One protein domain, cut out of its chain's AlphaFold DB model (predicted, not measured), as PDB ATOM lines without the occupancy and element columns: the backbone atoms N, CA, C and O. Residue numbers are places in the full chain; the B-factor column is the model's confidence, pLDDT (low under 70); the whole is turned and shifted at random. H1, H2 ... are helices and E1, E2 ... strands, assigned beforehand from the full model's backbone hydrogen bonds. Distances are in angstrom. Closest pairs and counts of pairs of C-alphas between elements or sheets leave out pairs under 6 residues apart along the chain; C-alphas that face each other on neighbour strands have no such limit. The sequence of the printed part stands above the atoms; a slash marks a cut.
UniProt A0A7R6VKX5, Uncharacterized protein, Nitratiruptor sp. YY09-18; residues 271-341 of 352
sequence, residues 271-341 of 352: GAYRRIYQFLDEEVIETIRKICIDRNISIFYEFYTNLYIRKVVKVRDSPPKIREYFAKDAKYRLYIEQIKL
ATOM      1  N   GLY A 271     189.753 212.472 205.314       89.12
ATOM      2  CA  GLY A 271     190.879 213.297 205.754       89.12
ATOM      3  C   GLY A 271     191.036 213.303 207.274       89.12
ATOM      4  O   GLY A 271     192.155 213.214 207.765       89.12
ATOM      5  N   ALA A 272     189.922 213.356 208.013       85.81
ATOM      6  CA  ALA A 272     189.939 213.216 209.467       85.81
ATOM      7  C   ALA A 272     190.427 211.819 209.869       85.81
ATOM      8  O   ALA A 272     191.353 211.724 210.662       85.81
ATOM      9  N   TYR A 273     189.895 210.764 209.242       91.06
ATOM     10  CA  TYR A 273     190.357 209.388 209.447       91.06
ATOM     11  C   TYR A 273     191.873 209.240 209.247       91.06
ATOM     12  O   TYR A 273     192.552 208.722 210.124       91.06
ATOM     13  N   ARG A 274     192.421 209.743 208.128       91.25
ATOM     14  CA  ARG A 274     193.866 209.677 207.844       91.25
ATOM     15  C   ARG A 274     194.703 210.364 208.919       91.25
ATOM     16  O   ARG A 274     195.725 209.821 209.307       91.25
ATOM     17  N   ARG A 275     194.266 211.535 209.396       87.38
ATOM     18  CA  ARG A 275     194.966 212.265 210.462       87.38
ATOM     19  C   ARG A 275     194.912 211.510 211.782       87.38
ATOM     20  O   ARG A 275     195.953 211.335 212.388       87.38
ATOM     21  N   ILE A 276     193.732 211.041 212.191       85.50
ATOM     22  CA  ILE A 276     193.580 210.233 213.411       85.50
ATOM     23  C   ILE A 276     194.530 209.038 213.334       85.50
ATOM     24  O   ILE A 276     195.381 208.883 214.190       85.50
ATOM     25  N   TYR A 277     194.449 208.256 212.257       87.81
ATOM     26  CA  TYR A 277     195.277 207.068 212.080       87.81
ATOM     27  C   TYR A 277     196.784 207.376 212.063       87.81
ATOM     28  O   TYR A 277     197.567 206.574 212.542       87.81
ATOM     29  N   GLN A 278     197.199 208.524 211.519       85.94
ATOM     30  CA  GLN A 278     198.606 208.933 211.477       85.94
ATOM     31  C   GLN A 278     199.171 209.320 212.853       85.94
ATOM     32  O   GLN A 278     200.368 209.168 213.061       85.94
ATOM     33  N   PHE A 279     198.344 209.873 213.743       83.94
ATOM     34  CA  PHE A 279     198.781 210.418 215.036       83.94
ATOM     35  C   PHE A 279     198.482 209.502 216.228       83.94
ATOM     36  O   PHE A 279     198.740 209.894 217.360       83.94
ATOM     37  N   LEU A 280     197.903 208.322 215.999       84.94
ATOM     38  CA  LEU A 280     197.737 207.323 217.049       84.94
ATOM     39  C   LEU A 280     199.026 206.518 217.217       84.94
ATOM     40  O   LEU A 280     199.656 206.150 216.227       84.94
ATOM     41  N   ASP A 281     199.366 206.209 218.467       86.06
ATOM     42  CA  ASP A 281     200.489 205.331 218.791       86.06
ATOM     43  C   ASP A 281     200.265 203.922 218.229       86.06
ATOM     44  O   ASP A 281     199.136 203.421 218.195       86.06
ATOM     45  N   GLU A 282     201.342 203.251 217.815       87.50
ATOM     46  CA  GLU A 282     201.239 201.945 217.148       87.50
ATOM     47  C   GLU A 282     200.582 200.886 218.052       87.50
ATOM     48  O   GLU A 282     199.788 200.082 217.570       87.50
ATOM     49  N   GLU A 283     200.817 200.925 219.369       89.25
ATOM     50  CA  GLU A 283     200.171 200.023 220.337       89.25
ATOM     51  C   GLU A 283     198.642 200.213 220.383       89.25
ATOM     52  O   GLU A 283     197.868 199.247 220.429       89.25
ATOM     53  N   VAL A 284     198.185 201.467 220.295       86.75
ATOM     54  CA  VAL A 284     196.758 201.805 220.241       86.75
ATOM     55  C   VAL A 284     196.158 201.332 218.921       86.75
ATOM     56  O   VAL A 284     195.085 200.720 218.911       86.75
ATOM     57  N   ILE A 285     196.854 201.569 217.806       87.81
ATOM     58  CA  ILE A 285     196.421 201.098 216.488       87.81
ATOM     59  C   ILE A 285     196.311 199.571 216.480       87.81
ATOM     60  O   ILE A 285     195.320 199.046 215.973       87.81
ATOM     61  N   GLU A 286     197.271 198.855 217.060       90.75
ATOM     62  CA  GLU A 286     197.267 197.393 217.108       90.75
ATOM     63  C   GLU A 286     196.117 196.845 217.960       90.75
ATOM     64  O   GLU A 286     195.440 195.891 217.574       90.75
ATOM     65  N   THR A 287     195.807 197.507 219.075       90.44
ATOM     66  CA  THR A 287     194.628 197.184 219.888       90.44
ATOM     67  C   THR A 287     193.332 197.352 219.091       90.44
ATOM     68  O   THR A 287     192.480 196.461 219.079       90.44
ATOM     69  N   ILE A 288     193.188 198.463 218.362       90.12
ATOM     70  CA  ILE A 288     192.014 198.714 217.513       90.12
ATOM     71  C   ILE A 288     191.946 197.703 216.362       90.12
ATOM     72  O   ILE A 288     190.860 197.213 216.047       90.12
ATOM     73  N   ARG A 289     193.085 197.354 215.747       92.06
ATOM     74  CA  ARG A 289     193.164 196.328 214.697       92.06
ATOM     75  C   ARG A 289     192.640 194.987 215.202       92.06
ATOM     76  O   ARG A 289     191.802 194.409 214.518       92.06
ATOM     77  N   LYS A 290     193.057 194.533 216.390       93.69
ATOM     78  CA  LYS A 290     192.564 193.285 217.005       93.69
ATOM     79  C   LYS A 290     191.045 193.299 217.174       93.69
ATOM     80  O   LYS A 290     190.372 192.418 216.654       93.69
ATOM     81  N   ILE A 291     190.495 194.370 217.757       91.38
ATOM     82  CA  ILE A 291     189.037 194.549 217.905       91.38
ATOM     83  C   ILE A 291     188.322 194.461 216.548       91.38
ATOM     84  O   ILE A 291     187.274 193.827 216.426       91.38
ATOM     85  N   CYS A 292     188.874 195.116 215.523       93.81
ATOM     86  CA  CYS A 292     188.292 195.131 214.185       93.81
ATOM     87  C   CYS A 292     188.344 193.755 213.509       93.81
ATOM     88  O   CYS A 292     187.379 193.381 212.844       93.81
ATOM     89  N   ILE A 293     189.436 193.004 213.689       94.00
ATOM     90  CA  ILE A 293     189.589 191.632 213.188       94.00
ATOM     91  C   ILE A 293     188.553 190.719 213.845       94.00
ATOM     92  O   ILE A 293     187.805 190.055 213.129       94.00
ATOM     93  N   ASP A 294     188.445 190.756 215.175       94.19
ATOM     94  CA  ASP A 294     187.516 189.917 215.942       94.19
ATOM     95  C   ASP A 294     186.055 190.168 215.544       94.19
ATOM     96  O   ASP A 294     185.247 189.244 215.453       94.19
ATOM     97  N   ARG A 295     185.711 191.430 215.262       91.88
ATOM     98  CA  ARG A 295     184.364 191.840 214.833       91.88
ATOM     99  C   ARG A 295     184.145 191.789 213.323       91.88
ATOM    100  O   ARG A 295     183.023 192.009 212.877       91.88
ATOM    101  N   ASN A 296     185.183 191.515 212.532       92.19
ATOM    102  CA  ASN A 296     185.150 191.552 211.068       92.19
ATOM    103  C   ASN A 296     184.658 192.896 210.483       92.19
ATOM    104  O   ASN A 296     183.892 192.922 209.517       92.19
ATOM    105  N   ILE A 297     185.099 194.010 211.070       93.44
ATOM    106  CA  ILE A 297     184.758 195.383 210.658       93.44
ATOM    107  C   ILE A 297     186.012 196.155 210.244       93.44
ATOM    108  O   ILE A 297     187.144 195.750 210.503       93.44
ATOM    109  N   SER A 298     185.826 197.303 209.594       94.12
ATOM    110  CA  SER A 298     186.937 198.195 209.259       94.12
ATOM    111  C   SER A 298     187.264 199.147 210.411       94.12
ATOM    112  O   SER A 298     186.379 199.551 211.166       94.12
ATOM    113  N   ILE A 299     188.520 199.590 210.502       93.12
ATOM    114  CA  ILE A 299     188.949 200.594 211.495       93.12
ATOM    115  C   ILE A 299     188.165 201.894 211.297       93.12
ATOM    116  O   ILE A 299     187.773 202.564 212.250       93.12
ATOM    117  N   PHE A 300     187.887 202.240 210.036       94.00
ATOM    118  CA  PHE A 300     187.048 203.389 209.718       94.00
ATOM    119  C   PHE A 300     185.646 203.243 210.310       94.00
ATOM    120  O   PHE A 300     185.117 204.227 210.818       94.00
ATOM    121  N   TYR A 301     185.042 202.055 210.241       93.50
ATOM    122  CA  TYR A 301     183.723 201.805 210.814       93.50
ATOM    123  C   TYR A 301     183.740 201.862 212.347       93.50
ATOM    124  O   TYR A 301     182.862 202.498 212.931       93.50
ATOM    125  N   GLU A 302     184.754 201.278 212.997       91.25
ATOM    126  CA  GLU A 302     184.904 201.355 214.459       91.25
ATOM    127  C   GLU A 302     184.998 202.818 214.909       91.25
ATOM    128  O   GLU A 302     184.250 203.243 215.789       91.25
ATOM    129  N   PHE A 303     185.833 203.631 214.250       89.44
ATOM    130  CA  PHE A 303     185.883 205.068 214.527       89.44
ATOM    131  C   PHE A 303     184.576 205.770 214.186       89.44
ATOM    132  O   PHE A 303     184.114 206.600 214.951       89.44
ATOM    133  N   TYR A 304     183.947 205.459 213.060       87.25
ATOM    134  CA  TYR A 304     182.694 206.097 212.679       87.25
ATOM    135  C   TYR A 304     181.587 205.906 213.727       87.25
ATOM    136  O   TYR A 304     180.859 206.852 214.018       87.25
ATOM    137  N   THR A 305     181.476 204.705 214.298       86.12
ATOM    138  CA  THR A 305     180.428 204.347 215.266       86.12
ATOM    139  C   THR A 305     180.777 204.709 216.709       86.12
ATOM    140  O   THR A 305     179.874 204.982 217.497       86.12
ATOM    141  N   ASN A 306     182.066 204.769 217.061       85.25
ATOM    142  CA  ASN A 306     182.519 204.986 218.440       85.25
ATOM    143  C   ASN A 306     183.207 206.340 218.671       85.25
ATOM    144  O   ASN A 306     183.729 206.560 219.764       85.25
ATOM    145  N   LEU A 307     183.228 207.244 217.688       82.38
ATOM    146  CA  LEU A 307     183.835 208.568 217.817       82.38
ATOM    147  C   LEU A 307     182.774 209.665 217.905       82.38
ATOM    148  O   LEU A 307     182.045 209.932 216.952       82.38
ATOM    149  N   TYR A 308     182.762 210.370 219.028       81.81
ATOM    150  CA  TYR A 308     182.102 211.659 219.151       81.81
ATOM    151  C   TYR A 308     182.954 212.726 218.469       81.81
ATOM    152  O   TYR A 308     184.107 212.929 218.851       81.81
ATOM    153  N   ILE A 309     182.411 213.433 217.480       76.50
ATOM    154  CA  ILE A 309     183.136 214.493 216.774       76.50
ATOM    155  C   ILE A 309     182.501 215.837 217.101       76.50
ATOM    156  O   ILE A 309     181.407 216.138 216.625       76.50
ATOM    157  N   ARG A 310     183.230 216.693 217.822       80.88
ATOM    158  CA  ARG A 310     182.855 218.099 218.014       80.88
ATOM    159  C   ARG A 310     183.700 218.984 217.121       80.88
ATOM    160  O   ARG A 310     184.902 219.134 217.327       80.88
ATOM    161  N   LYS A 311     183.059 219.603 216.134       79.06
ATOM    162  CA  LYS A 311     183.696 220.531 215.207       79.06
ATOM    163  C   LYS A 311     183.313 221.967 215.535       79.06
ATOM    164  O   LYS A 311     182.151 222.340 215.405       79.06
ATOM    165  N   VAL A 312     184.300 222.785 215.879       82.50
ATOM    166  CA  VAL A 312     184.142 224.218 216.137       82.50
ATOM    167  C   VAL A 312     184.767 224.991 214.984       82.50
ATOM    168  O   VAL A 312     185.958 224.862 214.718       82.50
ATOM    169  N   VAL A 313     183.967 225.783 214.273       82.81
ATOM    170  CA  VAL A 313     184.450 226.674 213.212       82.81
ATOM    171  C   VAL A 313     184.422 228.105 213.726       82.81
ATOM    172  O   VAL A 313     183.347 228.691 213.862       82.81
ATOM    173  N   LYS A 314     185.603 228.663 213.992       81.44
ATOM    174  CA  LYS A 314     185.785 230.069 214.356       81.44
ATOM    175  C   LYS A 314     186.012 230.880 213.085       81.44
ATOM    176  O   LYS A 314     186.920 230.589 212.308       81.44
ATOM    177  N   VAL A 315     185.164 231.875 212.865       79.88
ATOM    178  CA  VAL A 315     185.360 232.903 211.838       79.88
ATOM    179  C   VAL A 315     185.613 234.201 212.589       79.88
ATOM    180  O   VAL A 315     184.915 234.472 213.566       79.88
ATOM    181  N   ARG A 316     186.619 234.974 212.169       72.19
ATOM    182  CA  ARG A 316     186.912 236.282 212.771       72.19
ATOM    183  C   ARG A 316     185.641 237.148 212.748       72.19
ATOM    184  O   ARG A 316     184.977 237.220 211.713       72.19
ATOM    185  N   ASP A 317     185.299 237.735 213.893       74.81
ATOM    186  CA  ASP A 317     184.119 238.593 214.100       74.81
ATOM    187  C   ASP A 317     182.757 237.888 213.917       74.81
ATOM    188  O   ASP A 317     181.767 238.494 213.513       74.81
ATOM    189  N   SER A 318     182.675 236.580 214.176       77.12
ATOM    190  CA  SER A 318     181.402 235.848 214.197       77.12
ATOM    191  C   SER A 318     181.371 234.804 215.315       77.12
ATOM    192  O   SER A 318     182.410 234.216 215.629       77.12
ATOM    193  N   PRO A 319     180.191 234.514 215.893       80.25
ATOM    194  CA  PRO A 319     180.067 233.445 216.872       80.25
ATOM    195  C   PRO A 319     180.508 232.104 216.260       80.25
ATOM    196  O   PRO A 319     180.249 231.839 215.077       80.25
ATOM    197  N   PRO A 320     181.185 231.244 217.042       81.38
ATOM    198  CA  PRO A 320     181.677 229.970 216.547       81.38
ATOM    199  C   PRO A 320     180.515 229.088 216.086       81.38
ATOM    200  O   PRO A 320     179.541 228.881 216.807       81.38
ATOM    201  N   LYS A 321     180.635 228.510 214.888       82.69
ATOM    202  CA  LYS A 321     179.681 227.504 214.409       82.69
ATOM    203  C   LYS A 321     180.099 226.138 214.927       82.69
ATOM    204  O   LYS A 321     181.140 225.618 214.521       82.69
ATOM    205  N   ILE A 322     179.279 225.557 215.796       81.69
ATOM    206  CA  ILE A 322     179.502 224.229 216.370       81.69
ATOM    207  C   ILE A 322     178.696 223.204 215.569       81.69
ATOM    208  O   ILE A 322     177.537 223.436 215.227       81.69
ATOM    209  N   ARG A 323     179.324 222.079 215.226       78.88
ATOM    210  CA  ARG A 323     178.659 220.902 214.660       78.88
ATOM    211  C   ARG A 323     179.124 219.666 215.402       78.88
ATOM    212  O   ARG A 323     180.329 219.455 215.527       78.88
ATOM    213  N   GLU A 324     178.176 218.859 215.842       74.88
ATOM    214  CA  GLU A 324     178.433 217.655 216.623       74.88
ATOM    215  C   GLU A 324     177.912 216.440 215.855       74.88
ATOM    216  O   GLU A 324     176.866 216.512 215.206       74.88
ATOM    217  N   TYR A 325     178.688 215.358 215.858       73.56
ATOM    218  CA  TYR A 325     178.370 214.128 215.138       73.56
ATOM    219  C   TYR A 325     178.637 212.898 216.022       73.56
ATOM    220  O   TYR A 325     179.696 212.814 216.643       73.56
ATOM    221  N   PHE A 326     177.690 211.951 215.989       67.50
ATOM    222  CA  PHE A 326     177.644 210.646 216.682       67.50
ATOM    223  C   PHE A 326     177.711 210.641 218.224       67.50
ATOM    224  O   PHE A 326     177.756 211.690 218.851       67.50
ATOM    225  N   ALA A 327     177.513 209.442 218.800       53.31
ATOM    226  CA  ALA A 327     176.541 209.107 219.852       53.31
ATOM    227  C   ALA A 327     176.881 209.517 221.302       53.31
ATOM    228  O   ALA A 327     178.042 209.645 221.680       53.31
ATOM    229  N   LYS A 328     175.828 209.635 222.128       51.28
ATOM    230  CA  LYS A 328     175.865 209.947 223.573       51.28
ATOM    231  C   LYS A 328     176.804 209.016 224.370       51.28
ATOM    232  O   LYS A 328     177.406 209.468 225.338       51.28
ATOM    233  N   ASP A 329     176.989 207.786 223.878       63.50
ATOM    234  CA  ASP A 329     177.786 206.710 224.489       63.50
ATOM    235  C   ASP A 329     179.075 206.376 223.704       63.50
ATOM    236  O   ASP A 329     179.627 205.282 223.818       63.50
ATOM    237  N   ALA A 330     179.559 207.294 222.860       73.12
ATOM    238  CA  ALA A 330     180.784 207.087 222.088       73.12
ATOM    239  C   ALA A 330     182.007 206.856 222.998       73.12
ATOM    240  O   ALA A 330     182.257 207.621 223.934       73.12
ATOM    241  N   LYS A 331     182.808 205.833 222.677       74.25
ATOM    242  CA  LYS A 331     184.011 205.457 223.445       74.25
ATOM    243  C   LYS A 331     185.160 206.450 223.292       74.25
ATOM    244  O   LYS A 331     185.981 206.588 224.191       74.25
ATOM    245  N   TYR A 332     185.219 207.141 222.157       74.44
ATOM    246  CA  TYR A 332     186.281 208.076 221.811       74.44
ATOM    247  C   TYR A 332     185.697 209.465 221.550       74.44
ATOM    248  O   TYR A 332     184.593 209.599 221.021       74.44
ATOM    249  N   ARG A 333     186.450 210.524 221.870       75.69
ATOM    250  CA  ARG A 333     186.065 211.913 221.573       75.69
ATOM    251  C   ARG A 333     187.147 212.600 220.747       75.69
ATOM    252  O   ARG A 333     188.294 212.668 221.168       75.69
ATOM    253  N   LEU A 334     186.763 213.147 219.598       73.88
ATOM    254  CA  LEU A 334     187.604 213.977 218.745       73.88
ATOM    255  C   LEU A 334     187.099 215.420 218.740       73.88
ATOM    256  O   LEU A 334     185.990 215.716 218.285       73.88
ATOM    257  N   TYR A 335     187.967 216.329 219.170       75.69
ATOM    258  CA  TYR A 335     187.742 217.766 219.083       75.69
ATOM    259  C   TYR A 335     188.462 218.317 217.853       75.69
ATOM    260  O   TYR A 335     189.668 218.148 217.692       75.69
ATOM    261  N   ILE A 336     187.712 218.962 216.960       73.38
ATOM    262  CA  ILE A 336     188.247 219.596 215.755       73.38
ATOM    263  C   ILE A 336     187.968 221.091 215.834       73.38
ATOM    264  O   ILE A 336     186.831 221.529 215.648       73.38
ATOM    265  N   GLU A 337     189.015 221.883 216.019       76.50
ATOM    266  CA  GLU A 337     188.942 223.335 215.905       76.50
ATOM    267  C   GLU A 337     189.430 223.782 214.519       76.50
ATOM    268  O   GLU A 337     190.505 223.402 214.059       76.50
ATOM    269  N   GLN A 338     188.607 224.554 213.808       74.94
ATOM    270  CA  GLN A 338     188.958 225.151 212.521       74.94
ATOM    271  C   GLN A 338     188.826 226.665 212.597       74.94
ATOM    272  O   GLN A 338     187.729 227.190 212.786       74.94
ATOM    273  N   ILE A 339     189.935 227.358 212.365       76.69
ATOM    274  CA  ILE A 339     189.978 228.813 212.253       76.69
ATOM    275  C   ILE A 339     189.920 229.162 210.764       76.69
ATOM    276  O   ILE A 339     190.755 228.714 209.979       76.69
ATOM    277  N   LYS A 340     188.901 229.922 210.357       71.00
ATOM    278  CA  LYS A 340     188.798 230.480 209.005       71.00
ATOM    279  C   LYS A 340     189.148 231.961 209.037       71.00
ATOM    280  O   LYS A 340     188.453 232.750 209.677       71.00
ATOM    281  N   LEU A 341     190.194 232.321 208.301       61.47
ATOM    282  CA  LEU A 341     190.494 233.703 207.938       61.47
ATOM    283  C   LEU A 341     189.497 234.143 206.849       61.47
ATOM    284  O   LEU A 341     189.123 233.323 206.005       61.47
TER     285      LEU A 341
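What this domain is: This is residues 271 to 341 of the 352 residues of an uncharacterized protein of Nitratiruptor sp. YY09-18 (UniProt A0A7R6VKX5). A long, narrow sheet of three strands runs away from a small, loose group of three helices, so that helices and sheet stand end to end. H3 joins the two parts, with E1 following it directly; H2 makes the end farthest from the sheet, and the link between H1 and H2 stands free with residues 278 to 284, of which 282 to 284 belong to H2. The printed part has 71 residues, with three named helices and then three named strands along it: H1, H2, H3, E1, E2, E3. The sheet has the order E2, E1, E3 and is mixed, and the class is mixed, helices and strands. The whole is loose, with a radius of gyration of the C-alphas of 14.6 A, and elongated, spanning 48 by 25 by 15 A.

How they stand to each other: H1, residues 271 to 279, is close to but not clearly touching H2, residues 282 to 295; their closest C-alphas, of Tyr 277 and Ile 285, are 7.5 A apart. These two run opposite ways at a steep tilt of 58 degrees. H2 touches H3, residues 299 to 306, with its residues 288 to 292 alone; the closest C-alphas, of Cys 292 and Ile 299, are 6.1 A apart, and the lines are about perpendicular at 83 degrees. H1 is also close to but not clearly touching H3, with the C-alphas of Tyr 273 and Phe 300 closest at 6.9 A. In H1, H2 and H3 every O i to N i+4 pair is within hydrogen-bond range. E1, residues 307 to 315, and E2, residues 318 to 325, form a hairpin, antiparallel at 166 degrees, with N 311 and O 323 within hydrogen-bond range at 2.8 A. E3, residues 332 to 340, is parallel to E1 at 15 degrees, with N 310 and O 334 at 3.0 A. E2 and E3 are edge strands. H3 only grazes the sheet, with residues 301 to 306; H1 and H2 are not on it.

Where its parts are: H1 begins at C-alpha 271 (190.879, 213.297, 205.754) and is 12.5 A long. H2 measures 19.8 A and H3 10.4 A. E1 runs 25.1 A from C-alpha 307 (183.835, 208.568, 217.817), and E2 22.0 A. E3 measures 25.9 A and ends at C-alpha 340 (188.798, 230.480, 209.005).

The domain as a whole: The two C-alphas farthest apart, of Asp 294 and Asp 317, are 48.8 A apart. The printed part has no cut and no long link; the link from E2 to E3, six residues, is short and the others are tight. The mean pLDDT of the printed part is 82.4, with residues 326 to 329 and residue 341 under 70.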